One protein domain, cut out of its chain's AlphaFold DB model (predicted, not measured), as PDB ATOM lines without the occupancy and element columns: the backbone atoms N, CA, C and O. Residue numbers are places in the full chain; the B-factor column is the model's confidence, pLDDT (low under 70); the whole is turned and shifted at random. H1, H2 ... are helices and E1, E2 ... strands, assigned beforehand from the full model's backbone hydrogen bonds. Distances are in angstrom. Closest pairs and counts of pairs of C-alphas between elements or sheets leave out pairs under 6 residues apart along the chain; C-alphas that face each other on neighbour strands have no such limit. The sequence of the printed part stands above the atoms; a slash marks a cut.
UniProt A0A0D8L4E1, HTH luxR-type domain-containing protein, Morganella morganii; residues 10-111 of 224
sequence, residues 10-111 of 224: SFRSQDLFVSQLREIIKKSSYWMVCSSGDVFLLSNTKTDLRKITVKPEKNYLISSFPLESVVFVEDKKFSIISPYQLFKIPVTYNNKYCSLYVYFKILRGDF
ATOM      1  N   SER A  10     178.056 179.870 154.126       51.62
ATOM      2  CA  SER A  10     176.594 179.915 154.154       51.62
ATOM      3  C   SER A  10     176.075 181.167 154.870       51.62
ATOM      4  O   SER A  10     175.176 181.828 154.358       51.62
ATOM      5  N   PHE A  11     176.707 181.581 155.971       46.12
ATOM      6  CA  PHE A  11     176.270 182.752 156.735       46.12
ATOM      7  C   PHE A  11     176.556 184.061 155.987       46.12
ATOM      8  O   PHE A  11     175.676 184.900 155.803       46.12
ATOM      9  N   ARG A  12     177.773 184.202 155.440       42.62
ATOM     10  CA  ARG A  12     178.160 185.396 154.667       42.62
ATOM     11  C   ARG A  12     177.355 185.552 153.377       42.62
ATOM     12  O   ARG A  12     177.045 186.676 152.996       42.62
ATOM     13  N   SER A  13     177.021 184.452 152.700       54.59
ATOM     14  CA  SER A  13     176.194 184.497 151.487       54.59
ATOM     15  C   SER A  13     174.730 184.817 151.796       54.59
ATOM     16  O   SER A  13     174.110 185.554 151.034       54.59
ATOM     17  N   GLN A  14     174.200 184.349 152.932       54.75
ATOM     18  CA  GLN A  14     172.858 184.702 153.401       54.75
ATOM     19  C   GLN A  14     172.754 186.176 153.798       54.75
ATOM     20  O   GLN A  14     171.830 186.844 153.344       54.75
ATOM     21  N   ASP A  15     173.708 186.720 154.556       53.22
ATOM     22  CA  ASP A  15     173.720 188.146 154.911       53.22
ATOM     23  C   ASP A  15     173.839 189.041 153.672       53.22
ATOM     24  O   ASP A  15     173.116 190.035 153.528       53.22
ATOM     25  N   LEU A  16     174.707 188.659 152.730       52.09
ATOM     26  CA  LEU A  16     174.850 189.352 151.454       52.09
ATOM     27  C   LEU A  16     173.540 189.295 150.655       52.09
ATOM     28  O   LEU A  16     173.079 190.326 150.170       52.09
ATOM     29  N   PHE A  17     172.890 188.132 150.585       58.88
ATOM     30  CA  PHE A  17     171.600 187.962 149.916       58.88
ATOM     31  C   PHE A  17     170.484 188.773 150.587       58.88
ATOM     32  O   PHE A  17     169.732 189.463 149.906       58.88
ATOM     33  N   VAL A  18     170.399 188.774 151.921       63.56
ATOM     34  CA  VAL A  18     169.414 189.558 152.685       63.56
ATOM     35  C   VAL A  18     169.630 191.054 152.474       63.56
ATOM     36  O   VAL A  18     168.660 191.796 152.292       63.56
ATOM     37  N   SER A  19     170.884 191.514 152.454       62.78
ATOM     38  CA  SER A  19     171.204 192.915 152.172       62.78
ATOM     39  C   SER A  19     170.804 193.316 150.747       62.78
ATOM     40  O   SER A  19     170.143 194.338 150.562       62.78
ATOM     41  N   GLN A  20     171.091 192.469 149.753       71.25
ATOM     42  CA  GLN A  20     170.690 192.681 148.361       71.25
ATOM     43  C   GLN A  20     169.168 192.678 148.208       71.25
ATOM     44  O   GLN A  20     168.617 193.541 147.531       71.25
ATOM     45  N   LEU A  21     168.471 191.764 148.881       76.00
ATOM     46  CA  LEU A  21     167.018 191.644 148.816       76.00
ATOM     47  C   LEU A  21     166.315 192.854 149.442       76.00
ATOM     48  O   LEU A  21     165.354 193.370 148.872       76.00
ATOM     49  N   ARG A  22     166.830 193.369 150.569       79.19
ATOM     50  CA  ARG A  22     166.356 194.635 151.153       79.19
ATOM     51  C   ARG A  22     166.535 195.802 150.187       79.19
ATOM     52  O   ARG A  22     165.620 196.608 150.043       79.19
ATOM     53  N   GLU A  23     167.680 195.893 149.518       81.69
ATOM     54  CA  GLU A  23     167.943 196.951 148.538       81.69
ATOM     55  C   GLU A  23     167.055 196.833 147.288       81.69
ATOM     56  O   GLU A  23     166.535 197.841 146.810       81.69
ATOM     57  N   ILE A  24     166.807 195.614 146.796       81.75
ATOM     58  CA  ILE A  24     165.862 195.346 145.700       81.75
ATOM     59  C   ILE A  24     164.456 195.814 146.091       81.75
ATOM     60  O   ILE A  24     163.830 196.562 145.343       81.75
ATOM     61  N   ILE A  25     163.979 195.430 147.280       85.50
ATOM     62  CA  ILE A  25     162.656 195.814 147.785       85.50
ATOM     63  C   ILE A  25     162.538 197.336 147.916       85.50
ATOM     64  O   ILE A  25     161.548 197.904 147.458       85.50
ATOM     65  N   LYS A  26     163.547 198.015 148.478       85.62
ATOM     66  CA  LYS A  26     163.553 199.483 148.608       85.62
ATOM     67  C   LYS A  26     163.467 200.204 147.263       85.62
ATOM     68  O   LYS A  26     162.857 201.265 147.187       85.62
ATOM     69  N   LYS A  27     164.110 199.664 146.224       84.75
ATOM     70  CA  LYS A  27     164.124 200.256 144.876       84.75
ATOM     71  C   LYS A  27     162.893 199.882 144.048       84.75
ATOM     72  O   LYS A  27     162.614 200.541 143.049       84.75
ATOM     73  N   SER A  28     162.181 198.823 144.429       87.44
ATOM     74  CA  SER A  28     160.958 198.397 143.750       87.44
ATOM     75  C   SER A  28     159.802 199.354 144.043       87.44
ATOM     76  O   SER A  28     159.679 199.892 145.142       87.44
ATOM     77  N   SER A  29     158.929 199.565 143.059       88.75
ATOM     78  CA  SER A  29     157.700 200.341 143.259       88.75
ATOM     79  C   SER A  29     156.656 199.522 144.013       88.75
ATOM     80  O   SER A  29     156.009 200.015 144.936       88.75
ATOM     81  N   TYR A  30     156.541 198.244 143.653       90.00
ATOM     82  CA  TYR A  30     155.692 197.280 144.340       90.00
ATOM     83  C   TYR A  30     156.465 195.997 144.609       90.00
ATOM     84  O   TYR A  30     157.398 195.656 143.879       90.00
ATOM     85  N   TRP A  31     156.045 195.263 145.631       91.06
ATOM     86  CA  TRP A  31     156.536 193.925 145.913       91.06
ATOM     87  C   TRP A  31     155.466 193.085 146.605       91.06
ATOM     88  O   TRP A  31     154.609 193.601 147.325       91.06
ATOM     89  N   MET A  32     155.509 191.776 146.363       90.62
ATOM     90  CA  MET A  32     154.561 190.807 146.905       90.62
ATOM     91  C   MET A  32     155.249 189.468 147.179       90.62
ATOM     92  O   MET A  32     155.991 188.972 146.343       90.62
ATOM     93  N   VAL A  33     154.967 188.850 148.320       88.75
ATOM     94  CA  VAL A  33     155.405 187.501 148.684       88.75
ATOM     95  C   VAL A  33     154.214 186.562 148.578       88.75
ATOM     96  O   VAL A  33     153.164 186.810 149.174       88.75
ATOM     97  N   CYS A  34     154.389 185.475 147.835       87.50
ATOM     98  CA  CYS A  34     153.382 184.437 147.659       87.50
ATOM     99  C   CYS A  34     153.957 183.072 148.042       87.50
ATOM    100  O   CYS A  34     155.148 182.812 147.862       87.50
ATOM    101  N   SER A  35     153.116 182.203 148.592       86.56
ATOM    102  CA  SER A  35     153.485 180.821 148.914       86.56
ATOM    103  C   SER A  35     153.754 179.989 147.652       86.56
ATOM    104  O   SER A  35     153.500 180.432 146.533       86.56
ATOM    105  N   SER A  36     154.222 178.750 147.821       77.69
ATOM    106  CA  SER A  36     154.396 177.787 146.722       77.69
ATOM    107  C   SER A  36     153.103 177.456 145.963       77.69
ATOM    108  O   SER A  36     153.169 177.127 144.783       77.69
ATOM    109  N   GLY A  37     151.935 177.582 146.605       75.44
ATOM    110  CA  GLY A  37     150.614 177.465 145.970       75.44
ATOM    111  C   GLY A  37     150.093 178.781 145.382       75.44
ATOM    112  O   GLY A  37     148.895 178.923 145.170       75.44
ATOM    113  N   ASP A  38     150.971 179.769 145.214       74.81
ATOM    114  CA  ASP A  38     150.694 181.107 144.686       74.81
ATOM    115  C   ASP A  38     149.705 181.964 145.503       74.81
ATOM    116  O   ASP A  38     149.255 183.035 145.079       74.81
ATOM    117  N   VAL A  39     149.422 181.523 146.734       82.12
ATOM    118  CA  VAL A  39     148.606 182.252 147.708       82.12
ATOM    119  C   VAL A  39     149.381 183.454 148.229       82.12
ATOM    120  O   VAL A  39     150.503 183.309 148.719       82.12
ATOM    121  N   PHE A  40     148.755 184.623 148.152       78.75
ATOM    122  CA  PHE A  40     149.254 185.888 148.673       78.75
ATOM    123  C   PHE A  40     149.534 185.817 150.183       78.75
ATOM    124  O   PHE A  40     148.660 185.425 150.955       78.75
ATOM    125  N   LEU A  41     150.740 186.215 150.603       83.44
ATOM    126  CA  LEU A  41     151.152 186.233 152.013       83.44
ATOM    127  C   LEU A  41     151.389 187.652 152.535       83.44
ATOM    128  O   LEU A  41     150.963 187.977 153.641       83.44
ATOM    129  N   LEU A  42     152.103 188.484 151.770       86.25
ATOM    130  CA  LEU A  42     152.541 189.817 152.196       86.25
ATOM    131  C   LEU A  42     152.816 190.719 150.985       86.25
ATOM    132  O   LEU A  42     153.280 190.232 149.960       86.25
ATOM    133  N   SER A  43     152.607 192.033 151.093       86.62
ATOM    134  CA  SER A  43     152.983 193.011 150.058       86.62
ATOM    135  C   SER A  43     153.015 194.445 150.592       86.62
ATOM    136  O   SER A  43     152.527 194.726 151.687       86.62
ATOM    137  N   ASN A  44     153.508 195.378 149.769       87.81
ATOM    138  CA  ASN A  44     153.297 196.819 149.960       87.81
ATOM    139  C   ASN A  44     152.081 197.386 149.197       87.81
ATOM    140  O   ASN A  44     151.887 198.599 149.163       87.81
ATOM    141  N   THR A  45     151.269 196.528 148.577       82.25
ATOM    142  CA  THR A  45     150.076 196.904 147.802       82.25
ATOM    143  C   THR A  45     148.849 196.147 148.298       82.25
ATOM    144  O   THR A  45     148.915 194.953 148.570       82.25
ATOM    145  N   LYS A  46     147.697 196.815 148.386       77.75
ATOM    146  CA  LYS A  46     146.447 196.187 148.853       77.75
ATOM    147  C   LYS A  46     145.826 195.224 147.834       77.75
ATOM    148  O   LYS A  46     144.900 194.498 148.178       77.75
ATOM    149  N   THR A  47     146.289 195.247 146.587       76.56
ATOM    150  CA  THR A  47     145.728 194.464 145.483       76.56
ATOM    151  C   THR A  47     146.770 193.537 144.877       76.56
ATOM    152  O   THR A  47     147.957 193.859 144.818       76.56
ATOM    153  N   ASP A  48     146.310 192.382 144.396       77.00
ATOM    154  CA  ASP A  48     147.150 191.466 143.635       77.00
ATOM    155  C   ASP A  48     147.365 191.997 142.213       77.00
ATOM    156  O   ASP A  48     146.473 191.923 141.365       77.00
ATOM    157  N   LEU A  49     148.553 192.555 141.969       75.88
ATOM    158  CA  LEU A  49     148.916 193.184 140.699       75.88
ATOM    159  C   LEU A  49     149.209 192.165 139.587       75.88
ATOM    160  O   LEU A  49     149.226 192.531 138.415       75.88
ATOM    161  N   ARG A  50     149.364 190.875 139.912       70.62
ATOM    162  CA  ARG A  50     149.659 189.814 138.930       70.62
ATOM    163  C   ARG A  50     148.479 189.507 138.009       70.62
ATOM    164  O   ARG A  50     148.641 188.814 137.016       70.62
ATOM    165  N   LYS A  51     147.285 190.011 138.322       63.53
ATOM    166  CA  LYS A  51     146.078 189.805 137.506       63.53
ATOM    167  C   LYS A  51     146.035 190.682 136.251       63.53
ATOM    168  O   LYS A  51     145.235 190.408 135.365       63.53
ATOM    169  N   ILE A  52     146.882 191.711 136.167       61.94
ATOM    170  CA  ILE A  52     146.953 192.643 135.031       61.94
ATOM    171  C   ILE A  52     148.280 192.441 134.284       61.94
ATOM    172  O   ILE A  52     149.081 193.358 134.092       61.94
ATOM    173  N   THR A  53     148.563 191.192 133.923       59.69
ATOM    174  CA  THR A  53     149.774 190.819 133.187       59.69
ATOM    175  C   THR A  53     149.516 190.846 131.691       59.69
ATOM    176  O   THR A  53     148.635 190.133 131.207       59.69
ATOM    177  N   VAL A  54     150.342 191.579 130.950       62.84
ATOM    178  CA  VAL A  54     150.495 191.372 129.510       62.84
ATOM    179  C   VAL A  54     151.845 190.701 129.316       62.84
ATOM    180  O   VAL A  54     152.889 191.255 129.659       62.84
ATOM    181  N   LYS A  55     151.838 189.471 128.804       59.75
ATOM    182  CA  LYS A  55     153.088 188.837 128.388       59.75
ATOM    183  C   LYS A  55     153.496 189.476 127.061       59.75
ATOM    184  O   LYS A  55     152.733 189.343 126.106       59.75
ATOM    185  N   PRO A  56     154.632 190.190 126.986       54.62
ATOM    186  CA  PRO A  56     155.098 190.701 125.705       54.62
ATOM    187  C   PRO A  56     155.392 189.514 124.778       54.62
ATOM    188  O   PRO A  56     155.960 188.513 125.213       54.62
ATOM    189  N   GLU A  57     155.015 189.619 123.503       50.19
ATOM    190  CA  GLU A  57     155.228 188.554 122.509       50.19
ATOM    191  C   GLU A  57     156.718 188.274 122.234       50.19
ATOM    192  O   GLU A  57     157.071 187.224 121.699       50.19
ATOM    193  N   LYS A  58     157.611 189.201 122.608       51.66
ATOM    194  CA  LYS A  58     159.064 189.104 122.412       51.66
ATOM    195  C   LYS A  58     159.813 189.541 123.679       51.66
ATOM    196  O   LYS A  58     159.387 190.460 124.379       51.66
ATOM    197  N   ASN A  59     160.956 188.902 123.954       50.50
ATOM    198  CA  ASN A  59     161.877 189.264 125.040       50.50
ATOM    199  C   ASN A  59     162.510 190.636 124.758       50.50
ATOM    200  O   ASN A  59     163.581 190.731 124.170       50.50
ATOM    201  N   TYR A  60     161.809 191.699 125.139       49.22
ATOM    202  CA  TYR A  60     162.161 193.071 124.775       49.22
ATOM    203  C   TYR A  60     163.224 193.707 125.682       49.22
ATOM    204  O   TYR A  60     163.802 194.743 125.368       49.22
ATOM    205  N   LEU A  61     163.491 193.106 126.839       53.16
ATOM    206  CA  LEU A  61     164.331 193.716 127.861       53.16
ATOM    207  C   LEU A  61     165.547 192.834 128.099       53.16
ATOM    208  O   LEU A  61     165.438 191.735 128.641       53.16
ATOM    209  N   ILE A  62     166.709 193.351 127.694       46.50
ATOM    210  CA  ILE A  62     168.019 192.813 128.057       46.50
ATOM    211  C   ILE A  62     168.145 192.977 129.573       46.50
ATOM    212  O   ILE A  62     168.457 194.051 130.084       46.50
ATOM    213  N   SER A  63     167.823 191.919 130.300       45.94
ATOM    214  CA  SER A  63     167.897 191.854 131.751       45.94
ATOM    215  C   SER A  63     168.695 190.614 132.127       45.94
ATOM    216  O   SER A  63     168.435 189.524 131.624       45.94
ATOM    217  N   SER A  64     169.660 190.775 133.030       41.34
ATOM    218  CA  SER A  64     170.442 189.681 133.621       41.34
ATOM    219  C   SER A  64     169.609 188.765 134.532       41.34
ATOM    220  O   SER A  64     170.087 187.707 134.932       41.34
ATOM    221  N   PHE A  65     168.361 189.142 134.823       46.84
ATOM    222  CA  PHE A  65     167.347 188.286 135.435       46.84
ATOM    223  C   PHE A  65     166.279 187.916 134.399       46.84
ATOM    224  O   PHE A  65     165.893 188.781 133.608       46.84
ATOM    225  N   PRO A  66     165.753 186.679 134.403       53.78
ATOM    226  CA  PRO A  66     164.633 186.335 133.541       53.78
ATOM    227  C   PRO A  66     163.447 187.237 133.899       53.78
ATOM    228  O   PRO A  66     162.926 187.194 135.013       53.78
ATOM    229  N   LEU A  67     163.071 188.111 132.965       64.25
ATOM    230  CA  LEU A  67     161.854 188.905 133.069       64.25
ATOM    231  C   LEU A  67     160.671 187.932 133.117       64.25
ATOM    232  O   LEU A  67     160.493 187.148 132.189       64.25
ATOM    233  N   GLU A  68     159.865 187.982 134.177       68.62
ATOM    234  CA  GLU A  68     158.688 187.112 134.293       68.62
ATOM    235  C   GLU A  68     157.589 187.600 133.333       68.62
ATOM    236  O   GLU A  68     156.989 186.819 132.596       68.62
ATOM    237  N   SER A  69     157.308 188.908 133.347       71.81
ATOM    238  CA  SER A  69     156.336 189.573 132.465       71.81
ATOM    239  C   SER A  69     156.398 191.101 132.595       71.81
ATOM    240  O   SER A  69     157.150 191.641 133.412       71.81
ATOM    241  N   VAL A  70     155.587 191.805 131.799       77.56
ATOM    242  CA  VAL A  70     155.268 193.221 132.010       77.56
ATOM    243  C   VAL A  70     153.868 193.320 132.622       77.56
ATOM    244  O   VAL A  70     152.912 192.706 132.148       77.56
ATOM    245  N   VAL A  71     153.746 194.084 133.705       81.19
ATOM    246  CA  VAL A  71     152.481 194.314 134.409       81.19
ATOM    247  C   VAL A  71     152.072 195.763 134.256       81.19
ATOM    248  O   VAL A  71     152.890 196.676 134.361       81.19
ATOM    249  N   PHE A  72     150.784 195.965 134.038       78.94
ATOM    250  CA  PHE A  72     150.191 197.276 133.901       78.94
ATOM    251  C   PHE A  72     149.363 197.605 135.124       78.94
ATOM    252  O   PHE A  72     148.382 196.934 135.428       78.94
ATOM    253  N   VAL A  73     149.762 198.647 135.838       80.50
ATOM    254  CA  VAL A  73     149.043 199.082 137.031       80.50
ATOM    255  C   VAL A  73     148.241 200.319 136.674       80.50
ATOM    256  O   VAL A  73     148.807 201.353 136.314       80.50
ATOM    257  N   GLU A  74     146.922 200.186 136.749       79.19
ATOM    258  CA  GLU A  74     145.988 201.292 136.589       79.19
ATOM    259  C   GLU A  74     146.042 202.209 137.819       79.19
ATOM    260  O   GLU A  74     145.858 201.770 138.957       79.19
ATOM    261  N   ASP A  75     146.247 203.500 137.580       78.44
ATOM    262  CA  ASP A  75     145.962 204.554 138.541       78.44
ATOM    263  C   ASP A  75     144.567 205.117 138.251       78.44
ATOM    264  O   ASP A  75     144.365 205.951 137.362       78.44
ATOM    265  N   LYS A  76     143.595 204.653 139.040       76.69
ATOM    266  CA  LYS A  76     142.182 205.033 138.914       76.69
ATOM    267  C   LYS A  76     141.917 206.509 139.188       76.69
ATOM    268  O   LYS A  76     140.876 207.013 138.784       76.69
ATOM    269  N   LYS A  77     142.813 207.204 139.899       80.19
ATOM    270  CA  LYS A  77     142.635 208.629 140.199       80.19
ATOM    271  C   LYS A  77     142.865 209.479 138.955       80.19
ATOM    272  O   LYS A  77     142.180 210.480 138.772       80.19
ATOM    273  N   PHE A  78     143.833 209.090 138.132       79.19
ATOM    274  CA  PHE A  78     144.229 209.845 136.942       79.19
ATOM    275  C   PHE A  78     143.806 209.176 135.627       79.19
ATOM    276  O   PHE A  78     144.077 209.731 134.568       79.19
ATOM    277  N   SER A  79     143.143 208.014 135.682       80.44
ATOM    278  CA  SER A  79     142.765 207.210 134.511       80.44
ATOM    279  C   SER A  79     143.960 206.907 133.602       80.44
ATOM    280  O   SER A  79     143.874 206.999 132.377       80.44
ATOM    281  N   ILE A  80     145.099 206.572 134.212       79.00
ATOM    282  CA  ILE A  80     146.330 206.211 133.502       79.00
ATOM    283  C   ILE A  80     146.742 204.789 133.844       79.00
ATOM    284  O   ILE A  80     146.429 204.271 134.912       79.00
ATOM    285  N   ILE A  81     147.520 204.179 132.961       79.88
ATOM    286  CA  ILE A  81     148.139 202.883 133.200       79.88
ATOM    287  C   ILE A  81     149.654 203.071 133.177       79.88
ATOM    288  O   ILE A  81     150.200 203.687 132.264       79.88
ATOM    289  N   SER A  82     150.339 202.548 134.192       83.69
ATOM    290  CA  SER A  82     151.800 202.566 134.277       83.69
ATOM    291  C   SER A  82     152.381 201.165 134.043       83.69
ATOM    292  O   SER A  82     151.932 200.220 134.694       83.69
ATOM    293  N   PRO A  83     153.379 201.014 133.152       84.00
ATOM    294  CA  PRO A  83     154.048 199.740 132.904       84.00
ATOM    295  C   PRO A  83     155.136 199.435 133.949       84.00
ATOM    296  O   PRO A  83     155.900 200.317 134.353       84.00
ATOM    297  N   TYR A  84     155.245 198.168 134.348       84.44
ATOM    298  CA  TYR A  84     156.236 197.661 135.299       84.44
ATOM    299  C   TYR A  84     156.865 196.357 134.800       84.44
ATOM    300  O   TYR A  84     156.165 195.473 134.312       84.44
ATOM    301  N   GLN A  85     158.177 196.209 134.972       83.12
ATOM    302  CA  GLN A  85     158.865 194.923 134.855       83.12
ATOM    303  C   GLN A  85     158.578 194.092 136.099       83.12
ATOM    304  O   GLN A  85     158.819 194.564 137.212       83.12
ATOM    305  N   LEU A  86     158.105 192.864 135.902       84.62
ATOM    306  CA  LEU A  86     157.920 191.890 136.966       84.62
ATOM    307  C   LEU A  86     159.093 190.913 136.986       84.62
ATOM    308  O   LEU A  86     159.361 190.235 135.993       84.62
ATOM    309  N   PHE A  87     159.735 190.791 138.142       83.88
ATOM    310  CA  PHE A  87     160.707 189.736 138.411       83.88
ATOM    311  C   PHE A  87     160.201 188.825 139.514       83.88
ATOM    312  O   PHE A  87     159.580 189.286 140.475       83.88
ATOM    313  N   LYS A  88     160.520 187.538 139.386       85.44
ATOM    314  CA  LYS A  88     160.230 186.514 140.381       85.44
ATOM    315  C   LYS A  88     161.531 185.996 140.975       85.44
ATOM    316  O   LYS A  88     162.415 185.534 140.260       85.44
ATOM    317  N   ILE A  89     161.636 186.074 142.294       85.25
ATOM    318  CA  ILE A  89     162.815 185.678 143.058       85.25
ATOM    319  C   ILE A  89     162.387 184.598 144.059       85.25
ATOM    320  O   ILE A  89     161.437 184.822 144.815       85.25
ATOM    321  N   PRO A  90     163.047 183.428 144.099       84.50
ATOM    322  CA  PRO A  90     162.789 182.441 145.139       84.50
ATOM    323  C   PRO A  90     163.296 182.967 146.487       84.50
ATOM    324  O   PRO A  90     164.425 183.445 146.594       84.50
ATOM    325  N   VAL A  91     162.463 182.884 147.522       84.38
ATOM    326  CA  VAL A  91     162.798 183.340 148.879       84.38
ATOM    327  C   VAL A  91     162.277 182.366 149.924       84.38
ATOM    328  O   VAL A  91     161.337 181.613 149.674       84.38
ATOM    329  N   THR A  92     162.838 182.424 151.128       81.81
ATOM    330  CA  THR A  92     162.300 181.703 152.284       81.81
ATOM    331  C   THR A  92     161.583 182.684 153.200       81.81
ATOM    332  O   THR A  92     162.155 183.689 153.615       81.81
ATOM    333  N   TYR A  93     160.326 182.393 153.523       78.81
ATOM    334  CA  TYR A  93     159.519 183.167 154.464       78.81
ATOM    335  C   TYR A  93     158.873 182.210 155.465       78.81
ATOM    336  O   TYR A  93     158.249 181.227 155.066       78.81
ATOM    337  N   ASN A  94     159.062 182.457 156.765       79.12
ATOM    338  CA  ASN A  94     158.619 181.571 157.852       79.12
ATOM    339  C   ASN A  94     159.002 180.092 157.625       79.12
ATOM    340  O   ASN A  94     158.161 179.200 157.736       79.12
ATOM    341  N   ASN A  95     160.267 179.842 157.263       79.69
ATOM    342  CA  ASN A  95     160.822 178.513 156.955       79.69
ATOM    343  C   ASN A  95     160.124 177.761 155.804       79.69
ATOM    344  O   ASN A  95     160.277 176.548 155.675       79.69
ATOM    345  N   LYS A  96     159.375 178.463 154.946       80.81
ATOM    346  CA  LYS A  96     158.743 177.902 153.746       80.81
ATOM    347  C   LYS A  96     159.293 178.557 152.486       80.81
ATOM    348  O   LYS A  96     159.491 179.772 152.449       80.81
ATOM    349  N   TYR A  97     159.479 177.754 151.440       85.06
ATOM    350  CA  TYR A  97     159.815 178.252 150.108       85.06
ATOM    351  C   TYR A  97     158.646 179.053 149.530       85.06
ATOM    352  O   TYR A  97     157.515 178.571 149.447       85.06
ATOM    353  N   CYS A  98     158.941 180.288 149.151       87.75
ATOM    354  CA  CYS A  98     158.001 181.279 148.651       87.75
ATOM    355  C   CYS A  98     158.573 181.955 147.396       87.75
ATOM    356  O   CYS A  98     159.757 181.840 147.077       87.75
ATOM    357  N   SER A  99     157.718 182.687 146.688       88.19
ATOM    358  CA  SER A  99     158.104 183.543 145.568       88.19
ATOM    359  C   SER A  99     157.938 185.006 145.959       88.19
ATOM    360  O   SER A  99     156.850 185.427 146.355       88.19
ATOM    361  N   LEU A 100     159.012 185.779 145.842       88.25
ATOM    362  CA  LEU A 100     158.993 187.231 145.916       88.25
ATOM    363  C   LEU A 100     158.852 187.792 144.501       88.25
ATOM    364  O   LEU A 100     159.716 187.603 143.650       88.25
ATOM    365  N   TYR A 101     157.768 188.512 144.279       88.31
ATOM    366  CA  TYR A 101     157.498 189.280 143.079       88.31
ATOM    367  C   TYR A 101     157.883 190.733 143.325       88.31
ATOM    368  O   TYR A 101     157.376 191.344 144.265       88.31
ATOM    369  N   VAL A 102     158.761 191.296 142.498       88.94
ATOM    370  CA  VAL A 102     159.179 192.706 142.581       88.94
ATOM    371  C   VAL A 102     158.898 193.421 141.270       88.94
ATOM    372  O   VAL A 102     159.113 192.868 140.190       88.94
ATOM    373  N   TYR A 103     158.406 194.651 141.385       88.56
ATOM    374  CA  TYR A 103     157.908 195.447 140.272       88.56
ATOM    375  C   TYR A 103     158.749 196.712 140.136       88.56
ATOM    376  O   TYR A 103     158.749 197.567 141.029       88.56
ATOM    377  N   PHE A 104     159.432 196.859 139.006       85.75
ATOM    378  CA  PHE A 104     160.199 198.062 138.683       85.75
ATOM    379  C   PHE A 104     159.499 198.843 137.586       85.75
ATOM    380  O   PHE A 104     159.187 198.296 136.531       85.75
ATOM    381  N   LYS A 105     159.232 200.126 137.837       84.56
ATOM    382  CA  LYS A 105     158.562 200.981 136.859       84.56
ATOM    383  C   LYS A 105     159.397 201.076 135.585       84.56
ATOM    384  O   LYS A 105     160.577 201.423 135.641       84.56
ATOM    385  N   ILE A 106     158.777 200.812 134.438       79.69
ATOM    386  CA  ILE A 106     159.409 201.050 133.142       79.69
ATOM    387  C   ILE A 106     159.315 202.548 132.869       79.69
ATOM    388  O   ILE A 106     158.227 203.100 132.723       79.69
ATOM    389  N   LEU A 107     160.470 203.207 132.838       74.00
ATOM    390  CA  LEU A 107     160.577 204.643 132.563       74.00
ATOM    391  C   LEU A 107     161.030 204.941 131.130       74.00
ATOM    392  O   LEU A 107     161.018 206.101 130.721       74.00
ATOM    393  N   ARG A 108     161.461 203.925 130.370       67.75
ATOM    394  CA  ARG A 108     161.911 204.144 128.994       67.75
ATOM    395  C   ARG A 108     160.710 204.440 128.107       67.75
ATOM    396  O   ARG A 108     159.693 203.761 128.191       67.75
ATOM    397  N   GLY A 109     160.843 205.471 127.276       63.19
ATOM    398  CA  GLY A 109     159.759 205.962 126.430       63.19
ATOM    399  C   GLY A 109     159.397 205.034 125.275       63.19
ATOM    400  O   GLY A 109     158.303 205.166 124.764       63.19
ATOM    401  N   ASP A 110     160.261 204.096 124.896       63.72
ATOM    402  CA  ASP A 110     160.107 203.162 123.770       63.72
ATOM    403  C   ASP A 110     159.254 201.922 124.099       63.72
ATOM    404  O   ASP A 110     159.057 201.055 123.252       63.72
ATOM    405  N   PHE A 111     158.705 201.829 125.314       70.25
ATOM    406  CA  PHE A 111     157.861 200.704 125.735       70.25
ATOM    407  C   PHE A 111     156.602 200.514 124.867       70.25
ATOM    408  O   PHE A 111     156.024 199.429 124.867       70.25
TER     409      PHE A 111
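What this domain is: This is residues 10 to 111 of the 224 residues of the protein "HTH luxR-type domain-containing protein" of Morganella morganii (UniProt A0A0D8L4E1). A single antiparallel sheet of five strands, strongly twisted and curled like part of a barrel, has one helix, H1, running slantwise over one face, while the first residues of that helix, 10 to 16, stick out free. A long loop, residues 44 to 68, leads from edge strand E2 to the other edge strand, E3. The printed part has 102 residues, with one named helix and five named strands in the order H1 E1 E2 E3 E4 E5, and the sheet runs E2 E1 E5 E4 E3. The class is mixed, helices and strands, in two layers, a helix on one face of a sheet. The whole is compact, with a radius of gyration of the C-alphas of 14.5 A, and elongated, spanning 45 by 29 by 24 A.

Where its parts are: H1 holds residues 10 to 27 and is 25.6 A long, beginning at C-alpha 10 (176.594, 179.915, 154.154). E1 holds residues 30 to 35, 17.2 A, and E2 residues 40 to 43. E3, residues 69 to 75, is 19.2 A long. E4, residues 80 to 93, is the longest strand by residues; it measures 33.8 A, begins at C-alpha 80 (146.330, 206.211, 133.502) and bends by 79 degrees at residue 90. E5, residues 96 to 105, is 28.6 A long and ends at C-alpha 105 (158.562, 200.981, 136.859).

How they stand to each other: In the sheet, E1 and E2 form a hairpin, with N 33 and O 42 at 2.7 A. E1 and E5 are antiparallel at 160 degrees, with N 32 and O 101 at 2.8 A. E3, E4 and E5 form a meander, each strand the antiparallel neighbour of the one before; E4 and E5 have N 89 and O 100 at 2.8 A, and E3 and E4, at 125 degrees, have N 73 and O 82 at 2.9 A. E2 and E3 are apart. H1 is on the sheet at a height of 11.1 A, over E5 and E4, and its line stands at 33 degrees to that of E5 on the local plane. The closest C-alphas of H1 and E5 are those of Ile 25 and Val 102, 7.0 A apart. In H1 every O i to N i+4 pair is within hydrogen-bond range. Residues 53 to 54 pair antiparallel with residues 70 to 71 of E3.

The domain as a whole: The C-alphas farthest apart are those of Ser 10 and Ser 79, at 47.7 A. The printed part has no cut. The link from E2 to E3, 25 residues, is long, and the other links are tight. The mean pLDDT of the printed part is 74.0; residues 10 to 19, 51 to 68 and 108 to 110 of the model are under 70.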